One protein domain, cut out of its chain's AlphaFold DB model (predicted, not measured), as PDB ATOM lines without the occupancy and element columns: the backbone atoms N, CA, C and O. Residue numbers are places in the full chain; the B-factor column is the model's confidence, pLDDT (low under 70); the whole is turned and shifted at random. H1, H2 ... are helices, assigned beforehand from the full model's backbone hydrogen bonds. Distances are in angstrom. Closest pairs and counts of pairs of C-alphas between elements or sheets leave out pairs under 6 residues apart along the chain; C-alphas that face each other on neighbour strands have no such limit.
ATOM      1  N   TYR A 286     176.550 198.662 186.986       69.81
ATOM      2  CA  TYR A 286     175.173 198.168 187.035       69.81
ATOM      3  C   TYR A 286     174.659 198.032 188.475       69.81
ATOM      4  O   TYR A 286     173.582 198.527 188.811       69.81
ATOM      5  N   ALA A 287     175.452 197.430 189.368       74.94
ATOM      6  CA  ALA A 287     175.095 197.312 190.779       74.94
ATOM      7  C   ALA A 287     174.944 198.681 191.470       74.94
ATOM      8  O   ALA A 287     174.149 198.809 192.403       74.94
ATOM      9  N   ALA A 288     175.681 199.704 191.031       83.31
ATOM     10  CA  ALA A 288     175.530 201.070 191.519       83.31
ATOM     11  C   ALA A 288     174.279 201.761 190.946       83.31
ATOM     12  O   ALA A 288     173.545 202.385 191.715       83.31
ATOM     13  N   LYS A 289     173.984 201.579 189.652       84.56
ATOM     14  CA  LYS A 289     172.766 202.064 188.977       84.56
ATOM     15  C   LYS A 289     171.494 201.520 189.628       84.56
ATOM     16  O   LYS A 289     170.643 202.298 190.063       84.56
ATOM     17  N   GLU A 290     171.416 200.202 189.808       82.06
ATOM     18  CA  GLU A 290     170.304 199.550 190.509       82.06
ATOM     19  C   GLU A 290     170.186 200.027 191.960       82.06
ATOM     20  O   GLU A 290     169.084 200.263 192.455       82.06
ATOM     21  N   TRP A 291     171.312 200.211 192.657       88.62
ATOM     22  CA  TRP A 291     171.296 200.696 194.036       88.62
ATOM     23  C   TRP A 291     170.725 202.114 194.139       88.62
ATOM     24  O   TRP A 291     169.906 202.356 195.026       88.62
ATOM     25  N   ILE A 292     171.090 203.024 193.228       90.56
ATOM     26  CA  ILE A 292     170.530 204.382 193.183       90.56
ATOM     27  C   ILE A 292     169.034 204.326 192.844       90.56
ATOM     28  O   ILE A 292     168.234 204.855 193.610       90.56
ATOM     29  N   ALA A 293     168.621 203.597 191.802       87.56
ATOM     30  CA  ALA A 293     167.201 203.417 191.468       87.56
ATOM     31  C   ALA A 293     166.359 202.920 192.665       87.56
ATOM     32  O   ALA A 293     165.260 203.418 192.935       87.56
ATOM     33  N   MET A 294     166.897 201.966 193.431       82.19
ATOM     34  CA  MET A 294     166.262 201.442 194.642       82.19
ATOM     35  C   MET A 294     166.226 202.446 195.807       82.19
ATOM     36  O   MET A 294     165.354 202.321 196.670       82.19
ATOM     37  N   LYS A 295     167.135 203.429 195.861       89.81
ATOM     38  CA  LYS A 295     167.114 204.521 196.851       89.81
ATOM     39  C   LYS A 295     166.151 205.642 196.484       89.81
ATOM     40  O   LYS A 295     165.461 206.137 197.369       89.81
ATOM     41  N   GLU A 296     166.110 206.008 195.210       92.50
ATOM     42  CA  GLU A 296     165.334 207.141 194.706       92.50
ATOM     43  C   GLU A 296     163.833 206.839 194.637       92.50
ATOM     44  O   GLU A 296     163.010 207.639 195.075       92.50
ATOM     45  N   SER A 297     163.459 205.661 194.128       93.50
ATOM     46  CA  SER A 297     162.050 205.295 193.896       93.50
ATOM     47  C   SER A 297     161.669 203.883 194.352       93.50
ATOM     48  O   SER A 297     160.510 203.490 194.227       93.50
ATOM     49  N   GLY A 298     162.626 203.083 194.833       78.06
ATOM     50  CA  GLY A 298     162.435 201.633 194.949       78.06
ATOM     51  C   GLY A 298     162.399 200.921 193.588       78.06
ATOM     52  O   GLY A 298     161.901 199.802 193.502       78.06
ATOM     53  N   GLY A 299     162.906 201.568 192.532       76.56
ATOM     54  CA  GLY A 299     162.953 201.045 191.169       76.56
ATOM     55  C   GLY A 299     161.712 201.319 190.304       76.56
ATOM     56  O   GLY A 299     161.683 200.869 189.156       76.56
ATOM     57  N   ASP A 300     160.699 202.032 190.800       77.06
ATOM     58  CA  ASP A 300     159.460 202.287 190.053       77.06
ATOM     59  C   ASP A 300     159.592 203.462 189.066       77.06
ATOM     60  O   ASP A 300     159.808 204.613 189.444       77.06
ATOM     61  N   TYR A 301     159.385 203.173 187.780       83.75
ATOM     62  CA  TYR A 301     159.372 204.154 186.689       83.75
ATOM     63  C   TYR A 301     158.158 205.092 186.706       83.75
ATOM     64  O   TYR A 301     158.188 206.126 186.041       83.75
ATOM     65  N   ASN A 302     157.104 204.757 187.452       85.50
ATOM     66  CA  ASN A 302     155.906 205.582 187.622       85.50
ATOM     67  C   ASN A 302     155.910 206.351 188.953       85.50
ATOM     68  O   ASN A 302     154.944 207.057 189.253       85.50
ATOM     69  N   ALA A 303     156.974 206.232 189.755       84.12
ATOM     70  CA  ALA A 303     157.098 206.960 191.007       84.12
ATOM     71  C   ALA A 303     157.100 208.470 190.747       84.12
ATOM     72  O   ALA A 303     157.906 208.981 189.977       84.12
ATOM     73  N   VAL A 304     156.239 209.217 191.428       93.62
ATOM     74  CA  VAL A 304     156.240 210.682 191.361       93.62
ATOM     75  C   VAL A 304     156.324 211.210 192.779       93.62
ATOM     76  O   VAL A 304     155.531 210.827 193.643       93.62
ATOM     77  N   ASN A 305     157.295 212.085 193.038       92.12
ATOM     78  CA  ASN A 305     157.441 212.669 194.364       92.12
ATOM     79  C   ASN A 305     156.203 213.533 194.716       92.12
ATOM     80  O   ASN A 305     155.536 214.045 193.815       92.12
ATOM     81  N   PRO A 306     155.898 213.787 196.003       92.31
ATOM     82  CA  PRO A 306     154.669 214.491 196.391       92.31
ATOM     83  C   PRO A 306     154.486 215.902 195.804       92.31
ATOM     84  O   PRO A 306     153.382 216.438 195.841       92.31
ATOM     85  N   THR A 307     155.551 216.522 195.279       91.50
ATOM     86  CA  THR A 307     155.499 217.844 194.632       91.50
ATOM     87  C   THR A 307     155.406 217.786 193.103       91.50
ATOM     88  O   THR A 307     155.420 218.844 192.478       91.50
ATOM     89  N   GLY A 308     155.391 216.599 192.485       90.00
ATOM     90  CA  GLY A 308     155.398 216.427 191.024       90.00
ATOM     91  C   GLY A 308     156.664 216.931 190.316       90.00
ATOM     92  O   GLY A 308     156.644 217.144 189.108       90.00
ATOM     93  N   LYS A 309     157.750 217.179 191.061       93.31
ATOM     94  CA  LYS A 309     159.009 217.740 190.540       93.31
ATOM     95  C   LYS A 309     159.944 216.650 190.020       93.31
ATOM     96  O   LYS A 309     160.643 216.883 189.036       93.31
ATOM     97  N   TYR A 310     159.969 215.519 190.715       95.25
ATOM     98  CA  TYR A 310     160.869 214.401 190.476       95.25
ATOM     99  C   TYR A 310     160.055 213.171 190.083       95.25
ATOM    100  O   TYR A 310     159.024 212.875 190.700       95.25
ATOM    101  N   ILE A 311     160.484 212.527 189.002       92.75
ATOM    102  CA  ILE A 311     159.683 211.598 188.214       92.75
ATOM    103  C   ILE A 311     160.504 210.344 187.919       92.75
ATOM    104  O   ILE A 311     161.666 210.400 187.512       92.75
ATOM    105  N   GLY A 312     159.843 209.214 188.111       89.50
ATOM    106  CA  GLY A 312     160.261 207.889 187.719       89.50
ATOM    107  C   GLY A 312     161.425 207.305 188.507       89.50
ATOM    108  O   GLY A 312     161.737 207.721 189.628       89.50
ATOM    109  N   ARG A 313     162.063 206.305 187.896       90.56
ATOM    110  CA  ARG A 313     162.985 205.369 188.547       90.56
ATOM    111  C   ARG A 313     164.174 206.067 189.203       90.56
ATOM    112  O   ARG A 313     164.610 205.671 190.283       90.56
ATOM    113  N   TYR A 314     164.629 207.124 188.545       94.81
ATOM    114  CA  TYR A 314     165.806 207.927 188.861       94.81
ATOM    115  C   TYR A 314     165.452 209.291 189.472       94.81
ATOM    116  O   TYR A 314     166.319 210.144 189.606       94.81
ATOM    117  N   GLN A 315     164.169 209.524 189.793       96.88
ATOM    118  CA  GLN A 315     163.670 210.786 190.355       96.88
ATOM    119  C   GLN A 315     164.188 212.029 189.597       96.88
ATOM    120  O   GLN A 315     164.507 213.062 190.179       96.88
ATOM    121  N   LEU A 316     164.233 211.949 188.265       95.31
ATOM    122  CA  LEU A 316     164.688 213.037 187.398       95.31
ATOM    123  C   LEU A 316     163.604 214.108 187.248       95.31
ATOM    124  O   LEU A 316     162.416 213.855 187.445       95.31
ATOM    125  N   THR A 317     163.990 215.333 186.885       95.00
ATOM    126  CA  THR A 317     162.994 216.385 186.627       95.00
ATOM    127  C   THR A 317     162.339 216.210 185.260       95.00
ATOM    128  O   THR A 317     162.960 215.732 184.311       95.00
ATOM    129  N   ASN A 318     161.101 216.695 185.121       93.94
ATOM    130  CA  ASN A 318     160.403 216.741 183.832       93.94
ATOM    131  C   ASN A 318     161.229 217.415 182.717       93.94
ATOM    132  O   ASN A 318     161.085 217.059 181.552       93.94
ATOM    133  N   THR A 319     162.076 218.387 183.072       94.75
ATOM    134  CA  THR A 319     162.969 219.084 182.138       94.75
ATOM    135  C   THR A 319     164.078 218.170 181.624       94.75
ATOM    136  O   THR A 319     164.278 218.123 180.420       94.75
ATOM    137  N   TYR A 320     164.745 217.399 182.494       90.75
ATOM    138  CA  TYR A 320     165.727 216.396 182.052       90.75
ATOM    139  C   TYR A 320     165.085 215.341 181.144       90.75
ATOM    140  O   TYR A 320     165.656 214.960 180.129       90.75
ATOM    141  N   LEU A 321     163.863 214.927 181.475       91.62
ATOM    142  CA  LEU A 321     163.087 213.972 180.686       91.62
ATOM    143  C   LEU A 321     162.481 214.572 179.398       91.62
ATOM    144  O   LEU A 321     161.857 213.842 178.636       91.62
ATOM    145  N   ASN A 322     162.614 215.879 179.136       91.19
ATOM    146  CA  ASN A 322     161.951 216.585 178.023       91.19
ATOM    147  C   ASN A 322     160.424 216.342 177.930       91.19
ATOM    148  O   ASN A 322     159.827 216.446 176.860       91.19
ATOM    149  N   GLY A 323     159.776 216.026 179.056       88.94
ATOM    150  CA  GLY A 323     158.361 215.645 179.119       88.94
ATOM    151  C   GLY A 323     158.032 214.210 178.687       88.94
ATOM    152  O   GLY A 323     156.879 213.811 178.834       88.94
ATOM    153  N   ASP A 324     159.003 213.428 178.208       84.88
ATOM    154  CA  ASP A 324     158.820 212.002 177.934       84.88
ATOM    155  C   ASP A 324     159.183 211.170 179.170       84.88
ATOM    156  O   ASP A 324     160.349 211.023 179.538       84.88
ATOM    157  N   HIS A 325     158.166 210.630 179.839       85.69
ATOM    158  CA  HIS A 325     158.348 209.775 181.017       85.69
ATOM    159  C   HIS A 325     158.416 208.291 180.651       85.69
ATOM    160  O   HIS A 325     158.328 207.458 181.555       85.69
ATOM    161  N   SER A 326     158.581 207.950 179.366       78.31
ATOM    162  CA  SER A 326     158.881 206.584 178.946       78.31
ATOM    163  C   SER A 326     160.074 206.042 179.748       78.31
ATOM    164  O   SER A 326     161.068 206.751 179.949       78.31
ATOM    165  N   PRO A 327     159.989 204.815 180.279       72.94
ATOM    166  CA  PRO A 327     161.101 204.185 180.977       72.94
ATOM    167  C   PRO A 327     162.409 204.182 180.183       72.94
ATOM    168  O   PRO A 327     163.473 204.373 180.759       72.94
ATOM    169  N   GLU A 328     162.319 204.014 178.867       67.69
ATOM    170  CA  GLU A 328     163.423 204.020 177.912       67.69
ATOM    171  C   GLU A 328     164.134 205.388 177.910       67.69
ATOM    172  O   GLU A 328     165.358 205.464 178.043       67.69
ATOM    173  N   ASN A 329     163.375 206.491 177.874       75.25
ATOM    174  CA  ASN A 329     163.943 207.831 178.013       75.25
ATOM    175  C   ASN A 329     164.465 208.100 179.435       75.25
ATOM    176  O   ASN A 329     165.491 208.761 179.577       75.25
ATOM    177  N   GLN A 330     163.826 207.566 180.483       84.06
ATOM    178  CA  GLN A 330     164.342 207.675 181.855       84.06
ATOM    179  C   GLN A 330     165.712 207.001 182.015       84.06
ATOM    180  O   GLN A 330     166.591 207.608 182.621       84.06
ATOM    181  N   GLU A 331     165.905 205.792 181.475       79.88
ATOM    182  CA  GLU A 331     167.207 205.105 181.460       79.88
ATOM    183  C   GLU A 331     168.256 205.947 180.729       79.88
ATOM    184  O   GLU A 331     169.253 206.355 181.326       79.88
ATOM    185  N   ARG A 332     167.976 206.297 179.466       81.69
ATOM    186  CA  ARG A 332     168.891 207.045 178.596       81.69
ATOM    187  C   ARG A 332     169.320 208.384 179.206       81.69
ATOM    188  O   ARG A 332     170.502 208.717 179.188       81.69
ATOM    189  N   VAL A 333     168.370 209.156 179.743       85.31
ATOM    190  CA  VAL A 333     168.652 210.451 180.384       85.31
ATOM    191  C   VAL A 333     169.402 210.266 181.701       85.31
ATOM    192  O   VAL A 333     170.265 211.084 182.011       85.31
ATOM    193  N   ALA A 334     169.108 209.221 182.479       87.94
ATOM    194  CA  ALA A 334     169.817 208.960 183.728       87.94
ATOM    195  C   ALA A 334     171.276 208.555 183.482       87.94
ATOM    196  O   ALA A 334     172.159 209.079 184.160       87.94
ATOM    197  N   ASP A 335     171.536 207.698 182.491       80.38
ATOM    198  CA  ASP A 335     172.894 207.332 182.076       80.38
ATOM    199  C   ASP A 335     173.668 208.552 181.562       80.38
ATOM    200  O   ASP A 335     174.786 208.803 182.009       80.38
ATOM    201  N   GLU A 336     173.057 209.362 180.690       81.06
ATOM    202  CA  GLU A 336     173.644 210.607 180.182       81.06
ATOM    203  C   GLU A 336     173.945 211.602 181.320       81.06
ATOM    204  O   GLU A 336     175.043 212.158 181.395       81.06
ATOM    205  N   TYR A 337     173.002 211.799 182.246       92.88
ATOM    206  CA  TYR A 337     173.165 212.661 183.417       92.88
ATOM    207  C   TYR A 337     174.304 212.185 184.325       92.88
ATOM    208  O   TYR A 337     175.168 212.981 184.701       92.88
ATOM    209  N   VAL A 338     174.340 210.891 184.653       93.75
ATOM    210  CA  VAL A 338     175.356 210.314 185.538       93.75
ATOM    211  C   VAL A 338     176.735 210.325 184.893       93.75
ATOM    212  O   VAL A 338     177.698 210.743 185.539       93.75
ATOM    213  N   MET A 339     176.838 209.955 183.617       82.62
ATOM    214  CA  MET A 339     178.089 210.008 182.862       82.62
ATOM    215  C   MET A 339     178.638 211.440 182.809       82.62
ATOM    216  O   MET A 339     179.795 211.674 183.153       82.62
ATOM    217  N   ASN A 340     177.797 212.425 182.481       78.56
ATOM    218  CA  ASN A 340     178.218 213.823 182.368       78.56
ATOM    219  C   ASN A 340     178.562 214.476 183.719       78.56
ATOM    220  O   ASN A 340     179.391 215.387 183.765       78.56
ATOM    221  N   ARG A 341     177.919 214.056 184.819       93.19
ATOM    222  CA  ARG A 341     178.063 214.692 186.140       93.19
ATOM    223  C   ARG A 341     179.062 213.998 187.065       93.19
ATOM    224  O   ARG A 341     179.752 214.678 187.821       93.19
ATOM    225  N   TYR A 342     179.123 212.671 187.018       93.00
ATOM    226  CA  TYR A 342     179.925 211.836 187.917       93.00
ATOM    227  C   TYR A 342     180.977 210.996 187.187       93.00
ATOM    228  O   TYR A 342     181.886 210.481 187.833       93.00
ATOM    229  N   GLY A 343     180.871 210.839 185.864       84.19
ATOM    230  CA  GLY A 343     181.740 209.975 185.059       84.19
ATOM    231  C   GLY A 343     181.418 208.481 185.164       84.19
ATOM    232  O   GLY A 343     181.791 207.721 184.279       84.19
ATOM    233  N   SER A 344     180.726 208.047 186.221       87.62
ATOM    234  CA  SER A 344     180.275 206.666 186.393       87.62
ATOM    235  C   SER A 344     179.138 206.558 187.421       87.62
ATOM    236  O   SER A 344     178.963 207.428 188.283       87.62
ATOM    237  N   TRP A 345     178.374 205.467 187.364       86.56
ATOM    238  CA  TRP A 345     177.366 205.113 188.364       86.56
ATOM    239  C   TRP A 345     178.000 204.746 189.707       86.56
ATOM    240  O   TRP A 345     177.458 205.109 190.754       86.56
ATOM    241  N   THR A 346     179.174 204.110 189.715       93.31
ATOM    242  CA  THR A 346     179.942 203.866 190.947       93.31
ATOM    243  C   THR A 346     180.345 205.171 191.641       93.31
ATOM    244  O   THR A 346     180.214 205.276 192.863       93.31
ATOM    245  N   ALA A 347     180.747 206.195 190.882       92.56
ATOM    246  CA  ALA A 347     181.054 207.526 191.400       92.56
ATOM    247  C   ALA A 347     179.791 208.273 191.861       92.56
ATOM    248  O   ALA A 347     179.801 208.868 192.941       92.56
ATOM    249  N   ALA A 348     178.686 208.186 191.110       95.94
ATOM    250  CA  ALA A 348     177.394 208.745 191.515       95.94
ATOM    251  C   ALA A 348     176.891 208.131 192.829       95.94
ATOM    252  O   ALA A 348     176.434 208.851 193.718       95.94
ATOM    253  N   LYS A 349     177.045 206.815 193.005       95.19
ATOM    254  CA  LYS A 349     176.701 206.126 194.253       95.19
ATOM    255  C   LYS A 349     177.580 206.592 195.412       95.19
ATOM    256  O   LYS A 349     177.047 206.891 196.476       95.19
ATOM    257  N   ALA A 350     178.896 206.686 195.220       96.44
ATOM    258  CA  ALA A 350     179.800 207.186 196.258       96.44
ATOM    259  C   ALA A 350     179.467 208.640 196.653       96.44
ATOM    260  O   ALA A 350     179.525 209.000 197.831       96.44
ATOM    261  N   PHE A 351     179.057 209.465 195.685       98.00
ATOM    262  CA  PHE A 351     178.552 210.812 195.940       98.00
ATOM    263  C   PHE A 351     177.233 210.790 196.730       98.00
ATOM    264  O   PHE A 351     177.115 211.513 197.723       98.00
ATOM    265  N   TRP A 352     176.283 209.923 196.361       97.06
ATOM    266  CA  TRP A 352     175.023 209.734 197.086       97.06
ATOM    267  C   TRP A 352     175.263 209.301 198.532       97.06
ATOM    268  O   TRP A 352     174.697 209.888 199.450       97.06
ATOM    269  N   GLU A 353     176.140 208.323 198.769       95.25
ATOM    270  CA  GLU A 353     176.472 207.826 200.114       95.25
ATOM    271  C   GLU A 353     177.065 208.921 201.020       95.25
ATOM    272  O   GLU A 353     176.878 208.873 202.237       95.25
ATOM    273  N   ALA A 354     177.716 209.936 200.441       97.25
ATOM    274  CA  ALA A 354     178.245 211.091 201.164       97.25
ATOM    275  C   ALA A 354     177.240 212.252 201.341       97.25
ATOM    276  O   ALA A 354     177.340 212.982 202.328       97.25
ATOM    277  N   ASN A 355     176.297 212.445 200.410       96.38
ATOM    278  CA  ASN A 355     175.468 213.660 200.333       96.38
ATOM    279  C   ASN A 355     173.956 213.430 200.527       96.38
ATOM    280  O   ASN A 355     173.233 214.380 200.833       96.38
ATOM    281  N   GLY A 356     173.465 212.201 200.356       92.69
ATOM    282  CA  GLY A 356     172.038 211.853 200.373       92.69
ATOM    283  C   GLY A 356     171.261 212.262 199.115       92.69
ATOM    284  O   GLY A 356     170.033 212.298 199.156       92.69
TER     285      GLY A 356
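AT A GLANCE: This is residues 286 to 356 of the 358 residues of the protein "LysM domain-containing protein" of Suicoccus acidiformans (UniProt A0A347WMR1). H2 and H3 meet at their ends as an L, H1 packs beside H3, and a long looped stretch, residues 297 to 326, makes the other end and reaches into the middle. The 71 printed residues have three named helices, H1, H2, H3, and no named strand: all helix. The whole is compact, radius of gyration of the C-alphas 11.3 A, spanning 27 by 21 by 18 A.

IN THESE COORDINATES: H1, residues 286 to 296, begins at C-alpha 286 (175.173, 198.168, 187.035). H2, residues 327 to 342, measures 21.5 A. H3, residues 345 to 355, ends at C-alpha 355 (175.468, 213.660, 200.333).

HOW THE PARTS SIT: H1 and H3 touch, closest C-alphas Ala 288 and Thr 346, 5.3 A, the same way at 37 degrees, only just a steep tilt. H2, with residues 338 to 342 alone, touches H3 only at the corner, closest C-alphas Tyr 342 and Ala 348, 5.4 A; at 72 degrees they are only just about perpendicular. H1 and H2 are near each other. Residues 310 to 311 pair antiparallel with 316 to 317. In H1, H2 and H3 every O i to N i+4 pair is within hydrogen-bond range.

THE WHOLE: The printed part has no cut. The link H1 to H2 is long. Residues 286 and 328 have pLDDT under 70.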